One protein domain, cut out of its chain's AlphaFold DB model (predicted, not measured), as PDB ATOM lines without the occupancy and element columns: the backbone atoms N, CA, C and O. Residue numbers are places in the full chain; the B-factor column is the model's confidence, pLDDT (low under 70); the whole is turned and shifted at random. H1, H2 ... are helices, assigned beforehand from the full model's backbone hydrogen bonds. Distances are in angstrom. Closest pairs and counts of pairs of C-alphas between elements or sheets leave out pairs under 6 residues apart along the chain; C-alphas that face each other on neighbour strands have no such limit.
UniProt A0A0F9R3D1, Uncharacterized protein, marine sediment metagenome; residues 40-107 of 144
ATOM      1  N   GLU A  40      -7.556  52.175 -43.135       64.06
ATOM      2  CA  GLU A  40      -7.890  51.539 -41.855       64.06
ATOM      3  C   GLU A  40      -8.167  50.036 -41.991       64.06
ATOM      4  O   GLU A  40      -7.561  49.245 -41.270       64.06
ATOM      5  N   LYS A  41      -8.979  49.608 -42.971       61.56
ATOM      6  CA  LYS A  41      -9.215  48.175 -43.245       61.56
ATOM      7  C   LYS A  41      -7.935  47.443 -43.659       61.56
ATOM      8  O   LYS A  41      -7.744  46.272 -43.324       61.56
ATOM      9  N   GLN A  42      -7.033  48.127 -44.368       63.31
ATOM     10  CA  GLN A  42      -5.703  47.601 -44.690       63.31
ATOM     11  C   GLN A  42      -4.859  47.398 -43.428       63.31
ATOM     12  O   GLN A  42      -4.288  46.320 -43.253       63.31
ATOM     13  N   LYS A  43      -4.809  48.394 -42.533       64.94
ATOM     14  CA  LYS A  43      -4.098  48.288 -41.248       64.94
ATOM     15  C   LYS A  43      -4.645  47.145 -40.395       64.94
ATOM     16  O   LYS A  43      -3.863  46.305 -39.961       64.94
ATOM     17  N   GLU A  44      -5.965  47.041 -40.255       66.00
ATOM     18  CA  GLU A  44      -6.611  45.972 -39.482       66.00
ATOM     19  C   GLU A  44      -6.271  44.578 -40.041       66.00
ATOM     20  O   GLU A  44      -5.939  43.653 -39.300       66.00
ATOM     21  N   THR A  45      -6.272  44.427 -41.368       65.62
ATOM     22  CA  THR A  45      -5.900  43.163 -42.022       65.62
ATOM     23  C   THR A  45      -4.437  42.798 -41.757       65.62
ATOM     24  O   THR A  45      -4.116  41.630 -41.522       65.62
ATOM     25  N   VAL A  46      -3.533  43.782 -41.781       68.06
ATOM     26  CA  VAL A  46      -2.111  43.576 -41.468       68.06
ATOM     27  C   VAL A  46      -1.928  43.192 -39.998       68.06
ATOM     28  O   VAL A  46      -1.164  42.273 -39.704       68.06
ATOM     29  N   GLU A  47      -2.643  43.832 -39.076       61.62
ATOM     30  CA  GLU A  47      -2.577  43.519 -37.644       61.62
ATOM     31  C   GLU A  47      -3.128  42.127 -37.316       61.62
ATOM     32  O   GLU A  47      -2.480  41.369 -36.587       61.62
ATOM     33  N   ARG A  48      -4.251  41.725 -37.926       61.88
ATOM     34  CA  ARG A  48      -4.785  40.354 -37.815       61.88
ATOM     35  C   ARG A  48      -3.801  39.306 -38.341       61.88
ATOM     36  O   ARG A  48      -3.601  38.265 -37.720       61.88
ATOM     37  N   LYS A  49      -3.118  39.585 -39.457       67.44
ATOM     38  CA  LYS A  49      -2.075  38.688 -39.987       67.44
ATOM     39  C   LYS A  49      -0.867  38.590 -39.053       67.44
ATOM     40  O   LYS A  49      -0.339  37.494 -38.861       67.44
ATOM     41  N   LYS A  50      -0.440  39.701 -38.440       68.88
ATOM     42  CA  LYS A  50       0.680  39.719 -37.481       68.88
ATOM     43  C   LYS A  50       0.360  38.927 -36.214       68.88
ATOM     44  O   LYS A  50       1.182  38.125 -35.778       68.88
ATOM     45  N   THR A  51      -0.830  39.124 -35.651       71.31
ATOM     46  CA  THR A  51      -1.285  38.410 -34.447       71.31
ATOM     47  C   THR A  51      -1.423  36.911 -34.698       71.31
ATOM     48  O   THR A  51      -0.868  36.128 -33.929       71.31
ATOM     49  N   GLY A  52      -2.029  36.506 -35.820       77.38
ATOM     50  CA  GLY A  52      -2.106  35.097 -36.221       77.38
ATOM     51  C   GLY A  52      -0.727  34.455 -36.403       77.38
ATOM     52  O   GLY A  52      -0.461  33.385 -35.866       77.38
ATOM     53  N   THR A  53       0.201  35.144 -37.076       80.06
ATOM     54  CA  THR A  53       1.580  34.645 -37.254       80.06
ATOM     55  C   THR A  53       2.301  34.447 -35.920       80.06
ATOM     56  O   THR A  53       3.013  33.458 -35.746       80.06
ATOM     57  N   LYS A  54       2.114  35.364 -34.960       85.44
ATOM     58  CA  LYS A  54       2.708  35.244 -33.622       85.44
ATOM     59  C   LYS A  54       2.124  34.056 -32.854       85.44
ATOM     60  O   LYS A  54       2.894  33.299 -32.274       85.44
ATOM     61  N   ALA A  55       0.803  33.877 -32.891       84.44
ATOM     62  CA  ALA A  55       0.132  32.752 -32.244       84.44
ATOM     63  C   ALA A  55       0.606  31.408 -32.819       84.44
ATOM     64  O   ALA A  55       1.007  30.533 -32.062       84.44
ATOM     65  N   HIS A  56       0.679  31.282 -34.148       88.81
ATOM     66  CA  HIS A  56       1.177  30.064 -34.792       88.81
ATOM     67  C   HIS A  56       2.619  29.735 -34.395       88.81
ATOM     68  O   HIS A  56       2.943  28.579 -34.140       88.81
ATOM     69  N   LYS A  57       3.492  30.746 -34.313       91.38
ATOM     70  CA  LYS A  57       4.879  30.534 -33.887       91.38
ATOM     71  C   LYS A  57       4.966  30.057 -32.438       91.38
ATOM     72  O   LYS A  57       5.812  29.226 -32.130       91.38
ATOM     73  N   GLU A  58       4.112  30.574 -31.564       92.31
ATOM     74  CA  GLU A  58       4.068  30.147 -30.166       92.31
ATOM     75  C   GLU A  58       3.577  28.703 -30.033       92.31
ATOM     76  O   GLU A  58       4.224  27.894 -29.378       92.31
ATOM     77  N   THR A  59       2.508  28.337 -30.743       90.50
ATOM     78  CA  THR A  59       2.028  26.948 -30.790       90.50
ATOM     79  C   THR A  59       3.091  26.002 -31.349       90.50
ATOM     80  O   THR A  59       3.306  24.927 -30.798       90.50
ATOM     81  N   ALA A  60       3.807  26.401 -32.404       92.44
ATOM     82  CA  ALA A  60       4.896  25.597 -32.954       92.44
ATOM     83  C   ALA A  60       6.026  25.376 -31.934       92.44
ATOM     84  O   ALA A  60       6.579  24.284 -31.863       92.44
ATOM     85  N   ARG A  61       6.351  26.388 -31.120       94.12
ATOM     86  CA  ARG A  61       7.336  26.258 -30.038       94.12
ATOM     87  C   ARG A  61       6.881  25.304 -28.944       94.12
ATOM     88  O   ARG A  61       7.697  24.518 -28.486       94.12
ATOM     89  N   GLN A  62       5.607  25.366 -28.559       92.88
ATOM     90  CA  GLN A  62       5.034  24.462 -27.561       92.88
ATOM     91  C   GLN A  62       5.102  23.007 -28.025       92.88
ATOM     92  O   GLN A  62       5.617  22.183 -27.289       92.88
ATOM     93  N   ILE A  63       4.721  22.718 -29.275       91.88
ATOM     94  CA  ILE A  63       4.823  21.362 -29.846       91.88
ATOM     95  C   ILE A  63       6.263  20.839 -29.771       91.88
ATOM     96  O   ILE A  63       6.500  19.725 -29.325       91.88
ATOM     97  N   VAL A  64       7.236  21.661 -30.173       92.75
ATOM     98  CA  VAL A  64       8.653  21.265 -30.154       92.75
ATOM     99  C   VAL A  64       9.156  21.016 -28.727       92.75
ATOM    100  O   VAL A  64       9.925  20.078 -28.510       92.75
ATOM    101  N   ALA A  65       8.713  21.829 -27.764       91.56
ATOM    102  CA  ALA A  65       9.046  21.661 -26.352       91.56
ATOM    103  C   ALA A  65       8.396  20.405 -25.747       91.56
ATOM    104  O   ALA A  65       9.061  19.685 -25.004       91.56
ATOM    105  N   ASP A  66       7.142  20.112 -26.103       89.88
ATOM    106  CA  ASP A  66       6.427  18.893 -25.699       89.88
ATOM    107  C   ASP A  66       7.121  17.633 -26.243       89.88
ATOM    108  O   ASP A  66       7.191  16.611 -25.560       89.88
ATOM    109  N   ASP A  67       7.712  17.730 -27.437       86.88
ATOM    110  CA  ASP A  67       8.529  16.676 -28.046       86.88
ATOM    111  C   ASP A  67       9.953  16.583 -27.446       86.88
ATOM    112  O   ASP A  67      10.745  15.728 -27.849       86.88
ATOM    113  N   GLY A  68      10.282  17.422 -26.454       86.81
ATOM    114  CA  GLY A  68      11.516  17.355 -25.667       86.81
ATOM    115  C   GLY A  68      12.720  18.080 -26.272       86.81
ATOM    116  O   GLY A  68      13.854  17.798 -25.883       86.81
ATOM    117  N   PHE A  69      12.501  18.998 -27.216       89.75
ATOM    118  CA  PHE A  69      13.568  19.757 -27.869       89.75
ATOM    119  C   PHE A  69      13.438  21.257 -27.623       89.75
ATOM    120  O   PHE A  69      12.343  21.798 -27.481       89.75
ATOM    121  N   GLU A  70      14.563  21.969 -27.666       91.38
ATOM    122  CA  GLU A  70      14.523  23.423 -27.742       91.38
ATOM    123  C   GLU A  70      14.252  23.877 -29.180       91.38
ATOM    124  O   GLU A  70      14.760  23.310 -30.155       91.38
ATOM    125  N   TRP A  71      13.462  24.946 -29.323       92.31
ATOM    126  CA  TRP A  71      13.126  25.525 -30.628       92.31
ATOM    127  C   TRP A  71      14.371  25.809 -31.468       92.31
ATOM    128  O   TRP A  71      14.354  25.645 -32.694       92.31
ATOM    129  N   ASP A  72      15.452  26.240 -30.814       90.81
ATOM    130  CA  ASP A  72      16.655  26.617 -31.525       90.81
ATOM    131  C   ASP A  72      17.516  25.425 -31.991       90.81
ATOM    132  O   ASP A  72      18.185  25.533 -33.023       90.81
ATOM    133  N   ASP A  73      17.339  24.246 -31.399       87.75
ATOM    134  CA  ASP A  73      18.167  23.062 -31.657       87.75
ATOM    135  C   ASP A  73      17.685  22.204 -32.834       87.75
ATOM    136  O   ASP A  73      18.471  21.520 -33.502       87.75
ATOM    137  N   ILE A  74      16.389  22.241 -33.152       88.06
ATOM    138  CA  ILE A  74      15.806  21.382 -34.200       88.06
ATOM    139  C   ILE A  74      16.220  21.783 -35.630       88.06
ATOM    140  O   ILE A  74      16.087  20.987 -36.563       88.06
ATOM    141  N   GLY A  75      16.774  22.985 -35.812       91.00
ATOM    142  CA  GLY A  75      17.181  23.532 -37.111       91.00
ATOM    143  C   GLY A  75      16.019  24.056 -37.970       91.00
ATOM    144  O   GLY A  75      14.853  23.724 -37.767       91.00
ATOM    145  N   GLU A  76      16.339  24.898 -38.954       91.50
ATOM    146  CA  GLU A  76      15.353  25.654 -39.749       91.50
ATOM    147  C   GLU A  76      14.386  24.772 -40.558       91.50
ATOM    148  O   GLU A  76      13.190  25.065 -40.632       91.50
ATOM    149  N   GLY A  77      14.873  23.655 -41.108       90.94
ATOM    150  CA  GLY A  77      14.034  22.703 -41.841       90.94
ATOM    151  C   GLY A  77      12.907  22.135 -40.974       90.94
ATOM    152  O   GLY A  77      11.747  22.146 -41.377       90.94
ATOM    153  N   ASN A  78      13.218  21.738 -39.739       92.19
ATOM    154  CA  ASN A  78      12.223  21.214 -38.802       92.19
ATOM    155  C   ASN A  78      11.291  22.298 -38.273       92.19
ATOM    156  O   ASN A  78      10.086  22.071 -38.189       92.19
ATOM    157  N   ARG A  79      11.809  23.507 -38.011       94.56
ATOM    158  CA  ARG A  79      10.961  24.665 -37.681       94.56
ATOM    159  C   ARG A  79       9.926  24.909 -38.783       94.56
ATOM    160  O   ARG A  79       8.764  25.162 -38.484       94.56
ATOM    161  N   THR A  80      10.321  24.777 -40.049       93.94
ATOM    162  CA  THR A  80       9.417  24.926 -41.201       93.94
ATOM    163  C   THR A  80       8.348  23.833 -41.240       93.94
ATOM    164  O   THR A  80       7.176  24.141 -41.448       93.94
ATOM    165  N   LEU A  81       8.716  22.573 -40.993       92.69
ATOM    166  CA  LEU A  81       7.769  21.452 -40.973       92.69
ATOM    167  C   LEU A  81       6.709  21.607 -39.871       92.69
ATOM    168  O   LEU A  81       5.516  21.462 -40.143       92.69
ATOM    169  N   VAL A  82       7.115  21.984 -38.655       93.38
ATOM    170  CA  VAL A  82       6.174  22.235 -37.550       93.38
ATOM    171  C   VAL A  82       5.304  23.460 -37.838       93.38
ATOM    172  O   VAL A  82       4.101  23.440 -37.594       93.38
ATOM    173  N   MET A  83       5.863  24.520 -38.426       94.25
ATOM    174  CA  MET A  83       5.068  25.681 -38.839       94.25
ATOM    175  C   MET A  83       4.037  25.324 -39.916       94.25
ATOM    176  O   MET A  83       2.911  25.815 -39.859       94.25
ATOM    177  N   ASN A  84       4.373  24.458 -40.876       91.44
ATOM    178  CA  ASN A  84       3.417  23.982 -41.879       91.44
ATOM    179  C   ASN A  84       2.275  23.193 -41.238       91.44
ATOM    180  O   ASN A  84       1.117  23.391 -41.609       91.44
ATOM    181  N   TRP A  85       2.586  22.359 -40.244       93.50
ATOM    182  CA  TRP A  85       1.573  21.689 -39.437       93.50
ATOM    183  C   TRP A  85       0.654  22.697 -38.741       93.50
ATOM    184  O   TRP A  85      -0.552  22.661 -38.949       93.50
ATOM    185  N   VAL A  86       1.199  23.668 -38.008       91.00
ATOM    186  CA  VAL A  86       0.383  24.637 -37.257       91.00
ATOM    187  C   VAL A  86      -0.461  25.534 -38.170       91.00
ATOM    188  O   VAL A  86      -1.616  25.818 -37.868       91.00
ATOM    189  N   VAL A  87       0.093  25.992 -39.295       89.62
ATOM    190  CA  VAL A  87      -0.583  26.956 -40.180       89.62
ATOM    191  C   VAL A  87      -1.598  26.280 -41.101       89.62
ATOM    192  O   VAL A  87      -2.614  26.885 -41.442       89.62
ATOM    193  N   ARG A  88      -1.302  25.065 -41.574       90.56
ATOM    194  CA  ARG A  88      -2.061  24.404 -42.650       90.56
ATOM    195  C   ARG A  88      -2.679  23.076 -42.236       90.56
ATOM    196  O   ARG A  88      -3.350  22.461 -43.059       90.56
ATOM    197  N   ASN A  89      -2.455  22.634 -40.999       88.88
ATOM    198  CA  ASN A  89      -2.823  21.304 -40.520       88.88
ATOM    199  C   ASN A  89      -2.251  20.185 -41.418       88.88
ATOM    200  O   ASN A  89      -2.891  19.162 -41.663       88.88
ATOM    201  N   ASP A  90      -1.049  20.411 -41.967       90.69
ATOM    202  CA  ASP A  90      -0.394  19.489 -42.895       90.69
ATOM    203  C   ASP A  90       0.239  18.308 -42.150       90.69
ATOM    204  O   ASP A  90       1.371  18.368 -41.656       90.69
ATOM    205  N   ARG A  91      -0.517  17.212 -42.078       88.62
ATOM    206  CA  ARG A  91      -0.116  15.993 -41.376       88.62
ATOM    207  C   ARG A  91       1.170  15.382 -41.934       88.62
ATOM    208  O   ARG A  91       1.935  14.816 -41.159       88.62
ATOM    209  N   ALA A  92       1.420  15.483 -43.240       90.75
ATOM    210  CA  ALA A  92       2.618  14.902 -43.844       90.75
ATOM    211  C   ALA A  92       3.884  15.611 -43.343       90.75
ATOM    212  O   ALA A  92       4.846  14.948 -42.952       90.75
ATOM    213  N   SER A  93       3.848  16.946 -43.258       89.19
ATOM    214  CA  SER A  93       4.935  17.732 -42.664       89.19
ATOM    215  C   SER A  93       5.205  17.334 -41.210       89.19
ATOM    216  O   SER A  93       6.364  17.182 -40.824       89.19
ATOM    217  N   TYR A  94       4.156  17.111 -40.410       91.88
ATOM    218  CA  TYR A  94       4.329  16.717 -39.009       91.88
ATOM    219  C   TYR A  94       4.916  15.306 -38.854       91.88
ATOM    220  O   TYR A  94       5.797  15.093 -38.026       91.88
ATOM    221  N   VAL A  95       4.500  14.349 -39.690       89.44
ATOM    222  CA  VAL A  95       5.078  12.993 -39.693       89.44
ATOM    223  C   VAL A  95       6.570  13.032 -40.025       89.44
ATOM    224  O   VAL A  95       7.368  12.434 -39.305       89.44
ATOM    225  N   LEU A  96       6.962  13.785 -41.057       92.06
ATOM    226  CA  LEU A  96       8.372  13.949 -41.426       92.06
ATOM    227  C   LEU A  96       9.189  14.584 -40.298       92.06
ATOM    228  O   LEU A  96      10.312  14.155 -40.034       92.06
ATOM    229  N   TYR A  97       8.625  15.581 -39.616       93.44
ATOM    230  CA  TYR A  97       9.246  16.181 -38.441       93.44
ATOM    231  C   TYR A  97       9.493  15.135 -37.340       93.44
ATOM    232  O   TYR A  97      10.628  14.987 -36.882       93.44
ATOM    233  N   LEU A  98       8.479  14.343 -36.976       91.12
ATOM    234  CA  LEU A  98       8.606  13.298 -35.954       91.12
ATOM    235  C   LEU A  98       9.649  12.232 -36.328       91.12
ATOM    236  O   LEU A  98      10.428  11.799 -35.478       91.12
ATOM    237  N   GLU A  99       9.706  11.818 -37.595       90.81
ATOM    238  CA  GLU A  99      10.725  10.879 -38.078       90.81
ATOM    239  C   GLU A  99      12.146  11.436 -37.930       90.81
ATOM    240  O   GLU A  99      13.058  10.713 -37.516       90.81
ATOM    241  N   GLN A 100      12.348  12.720 -38.233       89.75
ATOM    242  CA  GLN A 100      13.648  13.373 -38.076       89.75
ATOM    243  C   GLN A 100      14.036  13.530 -36.604       89.75
ATOM    244  O   GLN A 100      15.195  13.298 -36.254       89.75
ATOM    245  N   MET A 101      13.084  13.872 -35.734       88.62
ATOM    246  CA  MET A 101      13.334  13.995 -34.297       88.62
ATOM    247  C   MET A 101      13.689  12.647 -33.663       88.62
ATOM    248  O   MET A 101      14.664  12.557 -32.919       88.62
ATOM    249  N   ARG A 102      12.995  11.565 -34.038       87.19
ATOM    250  CA  ARG A 102      13.338  10.202 -33.594       87.19
ATOM    251  C   ARG A 102      14.755   9.800 -33.986       87.19
ATOM    252  O   ARG A 102      15.482   9.257 -33.161       87.19
ATOM    253  N   LYS A 103      15.171  10.099 -35.221       85.44
ATOM    254  CA  LYS A 103      16.545   9.834 -35.678       85.44
ATOM    255  C   LYS A 103      17.582  10.600 -34.859       85.44
ATOM    256  O   LYS A 103      18.647  10.060 -34.596       85.44
ATOM    257  N   ARG A 104      17.274  11.830 -34.436       80.06
ATOM    258  CA  ARG A 104      18.164  12.627 -33.580       80.06
ATOM    259  C   ARG A 104      18.263  12.092 -32.153       80.06
ATOM    260  O   ARG A 104      19.353  12.120 -31.605       80.06
ATOM    261  N   LEU A 105      17.172  11.586 -31.578       78.00
ATOM    262  CA  LEU A 105      17.202  10.948 -30.252       78.00
ATOM    263  C   LEU A 105      17.959   9.618 -30.263       78.00
ATOM    264  O   LEU A 105      18.600   9.274 -29.278       78.00
ATOM    265  N   ALA A 106      17.878   8.876 -31.371       77.00
ATOM    266  CA  ALA A 106      18.590   7.615 -31.550       77.00
ATOM    267  C   ALA A 106      20.070   7.797 -31.935       77.00
ATOM    268  O   ALA A 106      20.837   6.840 -31.865       77.00
ATOM    269  N   ALA A 107      20.473   8.994 -32.372       66.06
ATOM    270  CA  ALA A 107      21.863   9.269 -32.696       66.06
ATOM    271  C   ALA A 107      22.679   9.377 -31.394       66.06
ATOM    272  O   ALA A 107      22.303  10.158 -30.514       66.06
TER     273      ALA A 107
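AT A GLANCE: This is residues 40 to 107 of the 144 residues of an uncharacterized protein of marine sediment metagenome (UniProt A0A0F9R3D1). One long helix, H1, sticks out as an arm with residues 40 to 51, and its later part crosses H2 of a small helical hairpin, H2 and H3, with H2 in the middle. The printed part has 68 residues with three named helices, H1, H2, H3 in chain order, and is all helix. It is loose, with a radius of gyration of the C-alphas of 14.1 A; the spans are 52 by 22 by 17 A, the arm adding to the length.

IN THESE COORDINATES: Find C-alpha 40 at (-7.890, 51.539, -41.855); from there H1, residues 40 to 66, runs 39.1 A. H2, residues 75 to 88, covers 20.0 A. H3, residues 91 to 106, covers 22.7 A and ends at (18.590, 7.615, -31.550).

HOW THE PARTS SIT: H1 touches H2 with residues 56 to 64 alone, closest at the C-alphas of Ala 60 and Val 82, 5.8 A, at a steep tilt of 60 degrees, opposite ways. H3 touches H2 with residues 91 to 97 alone; in this hairpin the closest C-alphas, Leu 81 and Ser 93, are 5.0 A apart, at a shallow tilt of 31 degrees, opposite ways. H1 and H3 are apart. In H1, H2 and H3 every O i to N i+4 pair is within hydrogen-bond range.

THE WHOLE: Look at Glu 40 and Ala 107: their C-alphas, the two farthest apart, are 52.5 A apart. The printed part has no cut and no long link. The pLDDT is under 70 at residues 40 to 50 and 107.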